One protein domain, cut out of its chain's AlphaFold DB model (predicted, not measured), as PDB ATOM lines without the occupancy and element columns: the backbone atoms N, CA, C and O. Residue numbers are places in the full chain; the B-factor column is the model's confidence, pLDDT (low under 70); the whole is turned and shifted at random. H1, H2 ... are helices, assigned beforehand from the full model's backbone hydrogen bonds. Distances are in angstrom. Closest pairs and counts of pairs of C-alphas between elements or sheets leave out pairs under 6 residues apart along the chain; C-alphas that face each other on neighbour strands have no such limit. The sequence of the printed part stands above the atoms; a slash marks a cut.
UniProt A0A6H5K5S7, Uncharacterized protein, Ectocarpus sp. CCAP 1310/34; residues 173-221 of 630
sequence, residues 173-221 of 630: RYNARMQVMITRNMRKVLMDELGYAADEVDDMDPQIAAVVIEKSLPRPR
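This is residues 173 to 221 of the 630 residues of an uncharacterized protein of Ectocarpus sp. CCAP 1310/34 (UniProt A0A6H5K5S7). Three short helices, H2, H3 and H4, make a small cluster in which their centres form a triangle: H2 packs on both H3 and H4 at steep angles, while H3 and H4 come only close to each other. A fourth short helix, H1, packs on H4 at one end of the long axis, and the last printed residues, 215 to 221, form a tail without a named element that leads to the other end. The printed part has 49 residues, with four named helices in the order H1, H2, H3, H4 and no named strand; the class is all helix. It is compact, with a radius of gyration of the C-alphas of 10.0 A, and elongated in outline, spanning 31 by 20 by 15 A.

H1, residues 173 to 178, touches H4, residues 206 to 214; their closest C-alphas, those of Ala 176 and Gln 207, are 6.1 A apart. These two run opposite ways at a steep tilt of 37 degrees, only just past shallow. H1 is apart from H2, residues 184 to 193, and from H3, residues 198 to 203. H2 touches H3, the closest C-alphas being those of Arg 187 and Val 201 at 6.6 A, at a steep tilt of 57 degrees, opposite ways. H2 also touches H4, the closest C-alphas being those of Leu 190 and Ile 213 at 6.9 A, at a steep tilt of 46 degrees, the same way. H3 and H4 are close but not clearly touching, with the closest C-alphas, those of Val 201 and Ala 209, 7.9 A apart. The helix packing is mostly crossed, meaning that the touching helices stand at steep tilts. In H2, H3 and H4 every O i to N i+4 pair is within hydrogen-bond range; in H1 it is 0 of 2, beside 2 of 3 O i to N i+3 pairs.

H1 begins at C-alpha 173, (30.554, -4.230, 35.185), and has 6 residues. H2, the longest helix with 10 residues, begins at C-alpha 184, (18.760, 0.716, 49.812), and measures 13.7 A from first to last C-alpha. H3 has 6 residues and measures 9.0 A. H4 has 9 residues, measures 12.1 A and ends at C-alpha 214, (20.969, -10.057, 38.408).

The two C-alphas farthest apart, those of Tyr 174 and Arg 221, are 31.5 A apart. The printed part has no cut, and the three links between the helices are tight. The mean pLDDT of the printed part is 90.5; residues 173 to 178, which are H1, are under 70.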
ATOM      1  N   ARG A 173      29.499  -3.430  34.533       50.53
ATOM      2  CA  ARG A 173      30.554  -4.230  35.185       50.53
ATOM      3  C   ARG A 173      31.612  -3.380  35.897       50.53
ATOM      4  O   ARG A 173      32.277  -3.886  36.799       50.53
ATOM      5  N   TYR A 174      31.772  -2.112  35.515       49.03
ATOM      6  CA  TYR A 174      32.628  -1.160  36.228       49.03
ATOM      7  C   TYR A 174      31.875  -0.471  37.371       49.03
ATOM      8  O   TYR A 174      32.415  -0.383  38.473       49.03
ATOM      9  N   ASN A 175      30.606  -0.094  37.174       55.03
ATOM     10  CA  ASN A 175      29.771   0.454  38.252       55.03
ATOM     11  C   ASN A 175      29.599  -0.535  39.420       55.03
ATOM     12  O   ASN A 175      29.686  -0.134  40.580       55.03
ATOM     13  N   ALA A 176      29.443  -1.833  39.141       54.72
ATOM     14  CA  ALA A 176      29.364  -2.878  40.166       54.72
ATOM     15  C   ALA A 176      30.639  -2.996  41.029       54.72
ATOM     16  O   ALA A 176      30.557  -3.357  42.200       54.72
ATOM     17  N   ARG A 177      31.820  -2.656  40.488       55.38
ATOM     18  CA  ARG A 177      33.100  -2.725  41.220       55.38
ATOM     19  C   ARG A 177      33.304  -1.591  42.227       55.38
ATOM     20  O   ARG A 177      34.090  -1.759  43.153       55.38
ATOM     21  N   MET A 178      32.609  -0.465  42.061       64.50
ATOM     22  CA  MET A 178      32.754   0.735  42.902       64.50
ATOM     23  C   MET A 178      31.802   0.762  44.112       64.50
ATOM     24  O   MET A 178      31.923   1.632  44.972       64.50
ATOM     25  N   GLN A 179      30.843  -0.166  44.211       73.56
ATOM     26  CA  GLN A 179      29.855  -0.151  45.293       73.56
ATOM     27  C   GLN A 179      30.439  -0.714  46.596       73.56
ATOM     28  O   GLN A 179      30.415  -1.912  46.858       73.56
ATOM     29  N   VAL A 180      30.941   0.179  47.452       83.69
ATOM     30  CA  VAL A 180      31.476  -0.160  48.785       83.69
ATOM     31  C   VAL A 180      30.375  -0.642  49.752       83.69
ATOM     32  O   VAL A 180      30.676  -1.313  50.741       83.69
ATOM     33  N   MET A 181      29.098  -0.365  49.466       93.44
ATOM     34  CA  MET A 181      27.940  -0.744  50.288       93.44
ATOM     35  C   MET A 181      26.753  -1.192  49.424       93.44
ATOM     36  O   MET A 181      26.543  -0.659  48.336       93.44
ATOM     37  N   ILE A 182      25.943  -2.121  49.940       95.50
ATOM     38  CA  ILE A 182      24.677  -2.538  49.316       95.50
ATOM     39  C   ILE A 182      23.669  -1.389  49.408       95.50
ATOM     40  O   ILE A 182      23.355  -0.897  50.493       95.50
ATOM     41  N   THR A 183      23.155  -0.951  48.258       97.00
ATOM     42  CA  THR A 183      22.224   0.185  48.196       97.00
ATOM     43  C   THR A 183      20.865  -0.146  48.825       97.00
ATOM     44  O   THR A 183      20.441  -1.303  48.874       97.00
ATOM     45  N   ARG A 184      20.119   0.882  49.257       97.25
ATOM     46  CA  ARG A 184      18.760   0.716  49.812       97.25
ATOM     47  C   ARG A 184      17.808  -0.009  48.847       97.25
ATOM     48  O   ARG A 184      16.957  -0.769  49.297       97.25
ATOM     49  N   ASN A 185      17.985   0.189  47.540       97.06
ATOM     50  CA  ASN A 185      17.181  -0.465  46.506       97.06
ATOM     51  C   ASN A 185      17.551  -1.950  46.366       97.06
ATOM     52  O   ASN A 185      16.660  -2.791  46.337       97.06
ATOM     53  N   MET A 186      18.848  -2.281  46.366       97.50
ATOM     54  CA  MET A 186      19.314  -3.676  46.367       97.50
ATOM     55  C   MET A 186      18.838  -4.427  47.612       97.50
ATOM     56  O   MET A 186      18.323  -5.533  47.493       97.50
ATOM     57  N   ARG A 187      18.937  -3.803  48.796       97.88
ATOM     58  CA  ARG A 187      18.406  -4.370  50.043       97.88
ATOM     59  C   ARG A 187      16.913  -4.670  49.940       97.88
ATOM     60  O   ARG A 187      16.500  -5.743  50.358       97.88
ATOM     61  N   LYS A 188      16.125  -3.757  49.356       98.12
ATOM     62  CA  LYS A 188      14.692  -3.983  49.145       98.12
ATOM     63  C   LYS A 188      14.443  -5.229  48.289       98.12
ATOM     64  O   LYS A 188      13.692  -6.089  48.717       98.12
ATOM     65  N   VAL A 189      15.100  -5.367  47.135       97.94
ATOM     66  CA  VAL A 189      14.927  -6.545  46.257       97.94
ATOM     67  C   VAL A 189      15.360  -7.842  46.960       97.94
ATOM     68  O   VAL A 189      14.647  -8.842  46.921       97.94
ATOM     69  N   LEU A 190      16.496  -7.828  47.665       97.69
ATOM     70  CA  LEU A 190      16.991  -8.996  48.405       97.69
ATOM     71  C   LEU A 190      16.022  -9.455  49.507       97.69
ATOM     72  O   LEU A 190      15.844 -10.658  49.687       97.69
ATOM     73  N   MET A 191      15.395  -8.522  50.223       97.69
ATOM     74  CA  MET A 191      14.465  -8.834  51.312       97.69
ATOM     75  C   MET A 191      13.050  -9.146  50.802       97.69
ATOM     76  O   MET A 191      12.516 -10.208  51.114       97.69
ATOM     77  N   ASP A 192      12.461  -8.255  50.000       97.94
ATOM     78  CA  ASP A 192      11.053  -8.317  49.584       97.94
ATOM     79  C   ASP A 192      10.802  -9.377  48.494       97.94
ATOM     80  O   ASP A 192       9.748 -10.011  48.491       97.94
ATOM     81  N   GLU A 193      11.744  -9.569  47.559       97.69
ATOM     82  CA  GLU A 193      11.558 -10.440  46.383       97.69
ATOM     83  C   GLU A 193      12.298 -11.780  46.516       97.69
ATOM     84  O   GLU A 193      11.768 -12.821  46.124       97.69
ATOM     85  N   LEU A 194      13.511 -11.781  47.087       97.12
ATOM     86  CA  LEU A 194      14.361 -12.979  47.188       97.12
ATOM     87  C   LEU A 194      14.388 -13.630  48.587       97.12
ATOM     88  O   LEU A 194      14.865 -14.763  48.724       97.12
ATOM     89  N   GLY A 195      13.834 -12.959  49.605       96.69
ATOM     90  CA  GLY A 195      13.584 -13.507  50.943       96.69
ATOM     91  C   GLY A 195      14.794 -13.609  51.880       96.69
ATOM     92  O   GLY A 195      14.727 -14.366  52.853       96.69
ATOM     93  N   TYR A 196      15.893 -12.895  51.606       97.00
ATOM     94  CA  TYR A 196      17.060 -12.811  52.499       97.00
ATOM     95  C   TYR A 196      16.730 -12.032  53.780       97.00
ATOM     96  O   TYR A 196      15.969 -11.064  53.758       97.00
ATOM     97  N   ALA A 197      17.307 -12.444  54.912       96.25
ATOM     98  CA  ALA A 197      17.120 -11.738  56.177       96.25
ATOM     99  C   ALA A 197      17.855 -10.384  56.179       96.25
ATOM    100  O   ALA A 197      18.885 -10.231  55.524       96.25
ATOM    101  N   ALA A 198      17.365  -9.411  56.955       96.44
ATOM    102  CA  ALA A 198      17.974  -8.079  57.039       96.44
ATOM    103  C   ALA A 198      19.472  -8.150  57.382       96.44
ATOM    104  O   ALA A 198      20.295  -7.576  56.673       96.44
ATOM    105  N   ASP A 199      19.807  -8.919  58.419       95.88
ATOM    106  CA  ASP A 199      21.170  -9.067  58.925       95.88
ATOM    107  C   ASP A 199      22.051  -9.938  57.994       95.88
ATOM    108  O   ASP A 199      23.259  -9.729  57.934       95.88
ATOM    109  N   GLU A 200      21.470 -10.843  57.186       96.00
ATOM    110  CA  GLU A 200      22.205 -11.522  56.097       96.00
ATOM    111  C   GLU A 200      22.595 -10.538  54.986       96.00
ATOM    112  O   GLU A 200      23.678 -10.650  54.423       96.00
ATOM    113  N   VAL A 201      21.732  -9.568  54.664       96.94
ATOM    114  CA  VAL A 201      22.017  -8.554  53.636       96.94
ATOM    115  C   VAL A 201      23.049  -7.527  54.116       96.94
ATOM    116  O   VAL A 201      23.776  -6.984  53.290       96.94
ATOM    117  N   ASP A 202      23.169  -7.278  55.424       96.38
ATOM    118  CA  ASP A 202      24.273  -6.485  55.991       96.38
ATOM    119  C   ASP A 202      25.627  -7.219  55.923       96.38
ATOM    120  O   ASP A 202      26.651  -6.596  55.635       96.38
ATOM    121  N   ASP A 203      25.626  -8.541  56.118       96.12
ATOM    122  CA  ASP A 203      26.806  -9.414  56.013       96.12
ATOM    123  C   ASP A 203      27.259  -9.674  54.558       96.12
ATOM    124  O   ASP A 203      28.347 -10.212  54.345       96.12
ATOM    125  N   MET A 204      26.442  -9.368  53.544       96.88
ATOM    126  CA  MET A 204      26.672  -9.777  52.149       96.88
ATOM    127  C   MET A 204      27.676  -8.858  51.431       96.88
ATOM    128  O   MET A 204      27.668  -7.638  51.613       96.88
ATOM    129  N   ASP A 205      28.539  -9.406  50.567       96.44
ATOM    130  CA  ASP A 205      29.383  -8.542  49.728       96.44
ATOM    131  C   ASP A 205      28.559  -7.844  48.620       96.44
ATOM    132  O   ASP A 205      27.810  -8.524  47.911       96.44
ATOM    133  N   PRO A 206      28.700  -6.518  48.396       96.94
ATOM    134  CA  PRO A 206      27.947  -5.788  47.375       96.94
ATOM    135  C   PRO A 206      28.075  -6.335  45.949       96.94
ATOM    136  O   PRO A 206      27.106  -6.270  45.190       96.94
ATOM    137  N   GLN A 207      29.229  -6.899  45.572       96.06
ATOM    138  CA  GLN A 207      29.409  -7.484  44.238       96.06
ATOM    139  C   GLN A 207      28.613  -8.787  44.098       96.06
ATOM    140  O   GLN A 207      28.049  -9.069  43.042       96.06
ATOM    141  N   ILE A 208      28.513  -9.559  45.182       96.62
ATOM    142  CA  ILE A 208      27.742 -10.803  45.228       96.62
ATOM    143  C   ILE A 208      26.246 -10.494  45.320       96.62
ATOM    144  O   ILE A 208      25.467 -11.094  44.586       96.62
ATOM    145  N   ALA A 209      25.851  -9.487  46.103       97.38
ATOM    146  CA  ALA A 209      24.492  -8.955  46.140       97.38
ATOM    147  C   ALA A 209      23.991  -8.528  44.752       97.38
ATOM    148  O   ALA A 209      22.866  -8.855  44.373       97.38
ATOM    149  N   ALA A 210      24.833  -7.854  43.959       97.00
ATOM    150  CA  ALA A 210      24.505  -7.504  42.579       97.00
ATOM    151  C   ALA A 210      24.269  -8.750  41.703       97.00
ATOM    152  O   ALA A 210      23.272  -8.802  40.990       97.00
ATOM    153  N   VAL A 211      25.119  -9.781  41.803       97.06
ATOM    154  CA  VAL A 211      24.974 -11.043  41.046       97.06
ATOM    155  C   VAL A 211      23.768 -11.875  41.508       97.06
ATOM    156  O   VAL A 211      23.121 -12.525  40.686       97.06
ATOM    157  N   VAL A 212      23.439 -11.857  42.804       97.25
ATOM    158  CA  VAL A 212      22.244 -12.506  43.376       97.25
ATOM    159  C   VAL A 212      20.968 -11.850  42.845       97.25
ATOM    160  O   VAL A 212      20.036 -12.566  42.483       97.25
ATOM    161  N   ILE A 213      20.945 -10.518  42.723       97.69
ATOM    162  CA  ILE A 213      19.836  -9.765  42.119       97.69
ATOM    163  C   ILE A 213      19.761  -9.998  40.601       97.69
ATOM    164  O   ILE A 213      18.696 -10.348  40.103       97.69
ATOM    165  N   GLU A 214      20.879  -9.869  39.872       97.19
ATOM    166  CA  GLU A 214      20.969 -10.057  38.408       97.19
ATOM    167  C   GLU A 214      20.447 -11.433  37.964       97.19
ATOM    168  O   GLU A 214      19.812 -11.561  36.920       97.19
ATOM    169  N   LYS A 215      20.700 -12.467  38.774       97.75
ATOM    170  CA  LYS A 215      20.267 -13.849  38.526       97.75
ATOM    171  C   LYS A 215      18.996 -14.241  39.287       97.75
ATOM    172  O   LYS A 215      18.616 -15.410  39.235       97.75
ATOM    173  N   SER A 216      18.382 -13.305  40.015       96.94
ATOM    174  CA  SER A 216      17.216 -13.516  40.886       96.94
ATOM    175  C   SER A 216      17.322 -14.776  41.759       96.94
ATOM    176  O   SER A 216      16.371 -15.550  41.859       96.94
ATOM    177  N   LEU A 217      18.495 -15.025  42.358       96.62
ATOM    178  CA  LEU A 217      18.758 -16.261  43.100       96.62
ATOM    179  C   LEU A 217      17.961 -16.270  44.416       96.62
ATOM    180  O   LEU A 217      18.296 -15.495  45.321       96.62
ATOM    181  N   PRO A 218      16.943 -17.142  44.564       95.00
ATOM    182  CA  PRO A 218      16.178 -17.221  45.800       95.00
ATOM    183  C   PRO A 218      17.089 -17.688  46.935       95.00
ATOM    184  O   PRO A 218      17.989 -18.505  46.714       95.00
ATOM    185  N   ARG A 219      16.834 -17.208  48.157       95.19
ATOM    186  CA  ARG A 219      17.560 -17.664  49.348       95.19
ATOM    187  C   ARG A 219      17.560 -19.205  49.422       95.19
ATOM    188  O   ARG A 219      16.485 -19.802  49.277       95.19
ATOM    189  N   PRO A 220      18.719 -19.864  49.631       92.31
ATOM    190  CA  PRO A 220      18.794 -21.324  49.694       92.31
ATOM    191  C   PRO A 220      17.875 -21.869  50.798       92.31
ATOM    192  O   PRO A 220      17.891 -21.389  51.928       92.31
ATOM    193  N   ARG A 221      17.025 -22.843  50.448       80.75
ATOM    194  CA  ARG A 221      15.855 -23.248  51.257       80.75
ATOM    195  C   ARG A 221      16.067 -24.459  52.180       80.75
ATOM    196  O   ARG A 221      15.084 -24.965  52.713       80.75
TER     197      ARG A 221